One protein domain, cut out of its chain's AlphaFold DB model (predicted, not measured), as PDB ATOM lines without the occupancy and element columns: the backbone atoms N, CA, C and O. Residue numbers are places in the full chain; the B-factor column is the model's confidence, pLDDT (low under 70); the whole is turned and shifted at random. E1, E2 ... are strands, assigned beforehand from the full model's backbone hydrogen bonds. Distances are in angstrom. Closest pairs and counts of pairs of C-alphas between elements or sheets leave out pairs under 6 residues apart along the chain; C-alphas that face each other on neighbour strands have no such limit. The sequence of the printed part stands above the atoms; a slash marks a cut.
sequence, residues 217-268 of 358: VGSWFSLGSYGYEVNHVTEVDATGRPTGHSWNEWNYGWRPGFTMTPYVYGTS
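Overview. This is residues 217 to 268 of the 358 residues of an uncharacterized protein of Pyxidicoccus fallax (UniProt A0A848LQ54). Picture one long two-stranded ribbon: the hairpin of E1 and E2, with a tight loop at one end. Away from that loop the ribbon twists, then turns sharply where both strands bend, and folds back on itself so that Gly 227 of E1 and Thr 261 of E2 come near each other. The printed part has 52 residues with two named strands, E1 then E2, in one antiparallel sheet, and no named helix; the class is all strand. It is extended, with a radius of gyration of the C-alphas of 15.9 A, and spans 52 by 26 by 12 A, an outline that is only just flat.

Arrangement. Look first at the sheet: E1, residues 217 to 236, and E2, residues 242 to 268, are antiparallel neighbours, with 168 degrees between their N-to-C directions. Near the loop, N 235 and O 245 are within hydrogen-bond range at 2.9 A; at the other end of the pairing, N 218 and O 263 are at 2.8 A. Between these places E1 bends by 112 degrees at residue 220, and E2 bends by 87 degrees at residue 257. Among the C-alphas that face each other, those of Gly 227 and Thr 261 are 5.3 A apart.

Along the chain. Find C-alpha 217 at (-23.113, -4.107, -20.583); from there E1 runs to C-alpha 236 at (-17.461, 13.627, -50.328), 35.1 A from first to last C-alpha. E2 begins at C-alpha 242 and ends at C-alpha 268, at (-28.903, -10.392, -10.827), 47.9 A away.

Size, cuts and confidence. The two C-alphas farthest apart, those of Thr 239 and Ser 268, are 55.0 A apart. The printed part has no cut, and the link from E1 to E2 is tight, with 5 residues. The mean pLDDT of the printed part is 78.8; look for values under 70 at residues 218 to 224, 226, 228 and 258 to 263.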
ATOM      1  N   VAL A 217     -23.900  -3.997 -19.354       71.25
ATOM      2  CA  VAL A 217     -23.113  -4.107 -20.583       71.25
ATOM      3  C   VAL A 217     -21.760  -4.672 -20.183       71.25
ATOM      4  O   VAL A 217     -21.061  -4.096 -19.350       71.25
ATOM      5  N   GLY A 218     -21.436  -5.842 -20.716       68.12
ATOM      6  CA  GLY A 218     -20.158  -6.513 -20.532       68.12
ATOM      7  C   GLY A 218     -19.355  -6.454 -21.813       68.12
ATOM      8  O   GLY A 218     -19.879  -6.129 -22.877       68.12
ATOM      9  N   SER A 219     -18.079  -6.789 -21.712       66.31
ATOM     10  CA  SER A 219     -17.215  -6.965 -22.871       66.31
ATOM     11  C   SER A 219     -16.476  -8.281 -22.735       66.31
ATOM     12  O   SER A 219     -15.981  -8.616 -21.659       66.31
ATOM     13  N   TRP A 220     -16.455  -9.058 -23.812       65.00
ATOM     14  CA  TRP A 220     -15.675 -10.286 -23.881       65.00
ATOM     15  C   TRP A 220     -14.516 -10.062 -24.855       65.00
ATOM     16  O   TRP A 220     -14.725  -9.572 -25.966       65.00
ATOM     17  N   PHE A 221     -13.306 -10.450 -24.445       67.44
ATOM     18  CA  PHE A 221     -12.123 -10.485 -25.307       67.44
ATOM     19  C   PHE A 221     -11.996 -11.834 -26.010       67.44
ATOM     20  O   PHE A 221     -11.914 -12.882 -25.369       67.44
ATOM     21  N   SER A 222     -12.004 -11.818 -27.333       67.88
ATOM     22  CA  SER A 222     -11.913 -13.021 -28.165       67.88
ATOM     23  C   SER A 222     -10.845 -12.836 -29.236       67.88
ATOM     24  O   SER A 222     -10.606 -11.713 -29.690       67.88
ATOM     25  N   LEU A 223     -10.202 -13.940 -29.631       68.50
ATOM     26  CA  LEU A 223      -9.438 -13.999 -30.876       68.50
ATOM     27  C   LEU A 223     -10.431 -14.200 -32.025       68.50
ATOM     28  O   LEU A 223     -10.684 -15.312 -32.483       68.50
ATOM     29  N   GLY A 224     -11.011 -13.085 -32.436       66.19
ATOM     30  CA  GLY A 224     -12.019 -12.960 -33.463       66.19
ATOM     31  C   GLY A 224     -13.442 -13.141 -32.948       66.19
ATOM     32  O   GLY A 224     -13.771 -14.112 -32.267       66.19
ATOM     33  N   SER A 225     -14.301 -12.188 -33.289       70.69
ATOM     34  CA  SER A 225     -15.716 -12.197 -32.933       70.69
ATOM     35  C   SER A 225     -16.519 -11.318 -33.879       70.69
ATOM     36  O   SER A 225     -15.982 -10.485 -34.613       70.69
ATOM     37  N   TYR A 226     -17.829 -11.536 -33.862       68.69
ATOM     38  CA  TYR A 226     -18.780 -10.624 -34.462       68.69
ATOM     39  C   TYR A 226     -19.001  -9.436 -33.527       68.69
ATOM     40  O   TYR A 226     -19.187  -9.593 -32.317       68.69
ATOM     41  N   GLY A 227     -18.986  -8.230 -34.071       70.31
ATOM     42  CA  GLY A 227     -19.199  -7.018 -33.295       70.31
ATOM     43  C   GLY A 227     -19.688  -5.877 -34.163       70.31
ATOM     44  O   GLY A 227     -19.691  -5.977 -35.388       70.31
ATOM     45  N   TYR A 228     -20.107  -4.803 -33.502       67.94
ATOM     46  CA  TYR A 228     -20.402  -3.549 -34.173       67.94
ATOM     47  C   TYR A 228     -19.125  -2.720 -34.258       67.94
ATOM     48  O   TYR A 228     -18.507  -2.424 -33.235       67.94
ATOM     49  N   GLU A 229     -18.740  -2.347 -35.471       71.81
ATOM     50  CA  GLU A 229     -17.718  -1.337 -35.704       71.81
ATOM     51  C   GLU A 229     -18.382   0.019 -35.921       71.81
ATOM     52  O   GLU A 229     -19.338   0.126 -36.686       71.81
ATOM     53  N   VAL A 230     -17.860   1.042 -35.243       74.38
ATOM     54  CA  VAL A 230     -18.231   2.434 -35.496       74.38
ATOM     55  C   VAL A 230     -17.317   2.952 -36.594       74.38
ATOM     56  O   VAL A 230     -16.181   3.338 -36.328       74.38
ATOM     57  N   ASN A 231     -17.809   2.945 -37.829       81.19
ATOM     58  CA  ASN A 231     -17.119   3.584 -38.938       81.19
ATOM     59  C   ASN A 231     -17.525   5.050 -38.977       81.19
ATOM     60  O   ASN A 231     -18.708   5.371 -39.104       81.19
ATOM     61  N   HIS A 232     -16.547   5.944 -38.876       84.81
ATOM     62  CA  HIS A 232     -16.801   7.353 -39.113       84.81
ATOM     63  C   HIS A 232     -16.787   7.599 -40.621       84.81
ATOM     64  O   HIS A 232     -15.733   7.577 -41.256       84.81
ATOM     65  N   VAL A 233     -17.970   7.782 -41.199       89.88
ATOM     66  CA  VAL A 233     -18.142   8.007 -42.633       89.88
ATOM     67  C   VAL A 233     -18.234   9.509 -42.870       89.88
ATOM     68  O   VAL A 233     -19.003  10.201 -42.202       89.88
ATOM     69  N   THR A 234     -17.422  10.018 -43.794       91.38
ATOM     70  CA  THR A 234     -17.457  11.418 -44.240       91.38
ATOM     71  C   THR A 234     -17.947  11.452 -45.680       91.38
ATOM     72  O   THR A 234     -17.412  10.743 -46.530       91.38
ATOM     73  N   GLU A 235     -18.967  12.256 -45.957       92.94
ATOM     74  CA  GLU A 235     -19.481  12.430 -47.310       92.94
ATOM     75  C   GLU A 235     -18.542  13.325 -48.123       92.94
ATOM     76  O   GLU A 235     -18.037  14.349 -47.645       92.94
ATOM     77  N   VAL A 236     -18.294  12.912 -49.363       95.19
ATOM     78  CA  VAL A 236     -17.461  13.627 -50.328       95.19
ATOM     79  C   VAL A 236     -18.261  13.905 -51.594       95.19
ATOM     80  O   VAL A 236     -19.100  13.101 -51.999       95.19
ATOM     81  N   ASP A 237     -18.007  15.052 -52.219       92.25
ATOM     82  CA  ASP A 237     -18.608  15.408 -53.501       92.25
ATOM     83  C   ASP A 237     -17.989  14.616 -54.672       92.25
ATOM     84  O   ASP A 237     -17.033  13.853 -54.515       92.25
ATOM     85  N   ALA A 238     -18.505  14.829 -55.886       92.00
ATOM     86  CA  ALA A 238     -18.002  14.178 -57.101       92.00
ATOM     87  C   ALA A 238     -16.528  14.504 -57.428       92.00
ATOM     88  O   ALA A 238     -15.922  13.837 -58.265       92.00
ATOM     89  N   THR A 239     -15.947  15.521 -56.787       93.44
ATOM     90  CA  THR A 239     -14.533  15.902 -56.920       93.44
ATOM     91  C   THR A 239     -13.658  15.345 -55.793       93.44
ATOM     92  O   THR A 239     -12.449  15.577 -55.787       93.44
ATOM     93  N   GLY A 240     -14.245  14.601 -54.850       89.44
ATOM     94  CA  GLY A 240     -13.565  14.036 -53.688       89.44
ATOM     95  C   GLY A 240     -13.362  15.025 -52.536       89.44
ATOM     96  O   GLY A 240     -12.580  14.737 -51.629       89.44
ATOM     97  N   ARG A 241     -14.020  16.193 -52.543       90.69
ATOM     98  CA  ARG A 241     -13.930  17.170 -51.446       90.69
ATOM     99  C   ARG A 241     -14.973  16.868 -50.368       90.69
ATOM    100  O   ARG A 241     -16.110  16.555 -50.712       90.69
ATOM    101  N   PRO A 242     -14.627  16.984 -49.074       89.12
ATOM    102  CA  PRO A 242     -15.571  16.737 -47.990       89.12
ATOM    103  C   PRO A 242     -16.708  17.763 -48.022       89.12
ATOM    104  O   PRO A 242     -16.461  18.969 -48.072       89.12
ATOM    105  N   THR A 243     -17.952  17.292 -47.949       91.25
ATOM    106  CA  THR A 243     -19.152  18.151 -47.932       91.25
ATOM    107  C   THR A 243     -19.414  18.768 -46.555       91.25
ATOM    108  O   THR A 243     -20.262  19.645 -46.411       91.25
ATOM    109  N   GLY A 244     -18.690  18.310 -45.528       89.19
ATOM    110  CA  GLY A 244     -18.924  18.667 -44.127       89.19
ATOM    111  C   GLY A 244     -20.005  17.818 -43.449       89.19
ATOM    112  O   GLY A 244     -20.281  18.020 -42.268       89.19
ATOM    113  N   HIS A 245     -20.603  16.855 -44.157       89.50
ATOM    114  CA  HIS A 245     -21.485  15.858 -43.562       89.50
ATOM    115  C   HIS A 245     -20.710  14.609 -43.162       89.50
ATOM    116  O   HIS A 245     -19.939  14.038 -43.930       89.50
ATOM    117  N   SER A 246     -20.918  14.191 -41.920       91.75
ATOM    118  CA  SER A 246     -20.305  12.992 -41.373       91.75
ATOM    119  C   SER A 246     -21.260  12.322 -40.403       91.75
ATOM    120  O   SER A 246     -21.905  13.006 -39.605       91.75
ATOM    121  N   TRP A 247     -21.319  10.999 -40.433       90.38
ATOM    122  CA  TRP A 247     -22.090  10.207 -39.483       90.38
ATOM    123  C   TRP A 247     -21.294   8.979 -39.051       90.38
ATOM    124  O   TRP A 247     -20.221   8.674 -39.576       90.38
ATOM    125  N   ASN A 248     -21.823   8.298 -38.043       89.69
ATOM    126  CA  ASN A 248     -21.296   7.030 -37.576       89.69
ATOM    127  C   ASN A 248     -22.161   5.914 -38.152       89.69
ATOM    128  O   ASN A 248     -23.361   5.858 -37.877       89.69
ATOM    129  N   GLU A 249     -21.558   5.037 -38.941       86.88
ATOM    130  CA  GLU A 249     -22.199   3.819 -39.414       86.88
ATOM    131  C   GLU A 249     -21.807   2.653 -38.502       86.88
ATOM    132  O   GLU A 249     -20.635   2.484 -38.161       86.88
ATOM    133  N   TRP A 250     -22.800   1.871 -38.083       78.75
ATOM    134  CA  TRP A 250     -22.615   0.726 -37.194       78.75
ATOM    135  C   TRP A 250     -22.677  -0.558 -38.014       78.75
ATOM    136  O   TRP A 250     -23.757  -1.109 -38.226       78.75
ATOM    137  N   ASN A 251     -21.523  -1.047 -38.465       79.19
ATOM    138  CA  ASN A 251     -21.464  -2.256 -39.284       79.19
ATOM    139  C   ASN A 251     -21.260  -3.485 -38.399       79.19
ATOM    140  O   ASN A 251     -20.275  -3.582 -37.663       79.19
ATOM    141  N   TYR A 252     -22.211  -4.420 -38.460       77.56
ATOM    142  CA  TYR A 252     -22.098  -5.711 -37.790       77.56
ATOM    143  C   TYR A 252     -21.341  -6.690 -38.687       77.56
ATOM    144  O   TYR A 252     -21.824  -7.060 -39.758       77.56
ATOM    145  N   GLY A 253     -20.158  -7.120 -38.256       78.81
ATOM    146  CA  GLY A 253     -19.307  -7.998 -39.056       78.81
ATOM    147  C   GLY A 253     -18.367  -8.849 -38.212       78.81
ATOM    148  O   GLY A 253     -18.122  -8.559 -37.041       78.81
ATOM    149  N   TRP A 254     -17.856  -9.922 -38.820       76.62
ATOM    150  CA  TRP A 254     -16.802 -10.743 -38.229       76.62
ATOM    151  C   TRP A 254     -15.449 -10.063 -38.403       76.62
ATOM    152  O   TRP A 254     -15.121  -9.607 -39.501       76.62
ATOM    153  N   ARG A 255     -14.642 -10.035 -37.342       72.56
ATOM    154  CA  ARG A 255     -13.275  -9.519 -37.394       72.56
ATOM    155  C   ARG A 255     -12.279 -10.552 -36.882       72.56
ATOM    156  O   ARG A 255     -12.501 -11.078 -35.796       72.56
ATOM    157  N   PRO A 256     -11.177 -10.818 -37.602       71.81
ATOM    158  CA  PRO A 256     -10.042 -11.547 -37.052       71.81
ATOM    159  C   PRO A 256      -9.225 -10.645 -36.108       71.81
ATOM    160  O   PRO A 256      -9.097  -9.446 -36.344       71.81
ATOM    161  N   GLY A 257      -8.628 -11.222 -35.061       73.25
ATOM    162  CA  GLY A 257      -7.746 -10.511 -34.117       73.25
ATOM    163  C   GLY A 257      -8.361 -10.277 -32.734       73.25
ATOM    164  O   GLY A 257      -9.407 -10.830 -32.414       73.25
ATOM    165  N   PHE A 258      -7.694  -9.492 -31.882       69.50
ATOM    166  CA  PHE A 258      -8.204  -9.183 -30.540       69.50
ATOM    167  C   PHE A 258      -9.387  -8.219 -30.629       69.50
ATOM    168  O   PHE A 258      -9.215  -7.018 -30.826       69.50
ATOM    169  N   THR A 259     -10.593  -8.755 -30.467       66.50
ATOM    170  CA  THR A 259     -11.837  -7.985 -30.523       66.50
ATOM    171  C   THR A 259     -12.525  -7.961 -29.169       66.50
ATOM    172  O   THR A 259     -12.667  -8.994 -28.509       66.50
ATOM    173  N   MET A 260     -12.966  -6.767 -28.775       68.19
ATOM    174  CA  MET A 260     -13.762  -6.520 -27.578       68.19
ATOM    175  C   MET A 260     -15.224  -6.369 -28.003       68.19
ATOM    176  O   MET A 260     -15.635  -5.306 -28.459       68.19
ATOM    177  N   THR A 261     -16.008  -7.441 -27.894       68.25
ATOM    178  CA  THR A 261     -17.426  -7.396 -28.280       68.25
ATOM    179  C   THR A 261     -18.271  -6.996 -27.072       68.25
ATOM    180  O   THR A 261     -18.252  -7.722 -26.068       68.25
ATOM    181  N   PRO A 262     -19.023  -5.880 -27.133       69.94
ATOM    182  CA  PRO A 262     -19.973  -5.540 -26.090       69.94
ATOM    183  C   PRO A 262     -21.177  -6.485 -26.159       69.94
ATOM    184  O   PRO A 262     -21.736  -6.723 -27.229       69.94
ATOM    185  N   TYR A 263     -21.600  -7.014 -25.017       69.06
ATOM    186  CA  TYR A 263     -22.809  -7.823 -24.900       69.06
ATOM    187  C   TYR A 263     -23.671  -7.313 -23.749       69.06
ATOM    188  O   TYR A 263     -23.168  -6.888 -22.707       69.06
ATOM    189  N   VAL A 264     -24.989  -7.351 -23.932       75.00
ATOM    190  CA  VAL A 264     -25.944  -6.996 -22.879       75.00
ATOM    191  C   VAL A 264     -26.349  -8.269 -22.154       75.00
ATOM    192  O   VAL A 264     -26.762  -9.240 -22.784       75.00
ATOM    193  N   TYR A 265     -26.253  -8.274 -20.831       77.81
ATOM    194  CA  TYR A 265     -26.663  -9.408 -20.007       77.81
ATOM    195  C   TYR A 265     -27.572  -8.953 -18.867       77.81
ATOM    196  O   TYR A 265     -27.516  -7.809 -18.416       77.81
ATOM    197  N   GLY A 266     -28.443  -9.849 -18.400       78.38
ATOM    198  CA  GLY A 266     -29.257  -9.593 -17.215       78.38
ATOM    199  C   GLY A 266     -28.384  -9.563 -15.964       78.38
ATOM    200  O   GLY A 266     -27.616 -10.497 -15.726       78.38
ATOM    201  N   THR A 267     -28.492  -8.513 -15.156       83.88
ATOM    202  CA  THR A 267     -27.772  -8.420 -13.882       83.88
ATOM    203  C   THR A 267     -28.663  -8.906 -12.750       83.88
ATOM    204  O   THR A 267     -29.783  -8.433 -12.553       83.88
ATOM    205  N   SER A 268     -28.172  -9.885 -11.990       88.62
ATOM    206  CA  SER A 268     -28.903 -10.392 -10.827       88.62
ATOM    207  C   SER A 268     -28.874  -9.392  -9.667       88.62
ATOM    208  O   SER A 268     -27.963  -8.563  -9.560       88.62
TER     209      SER A 268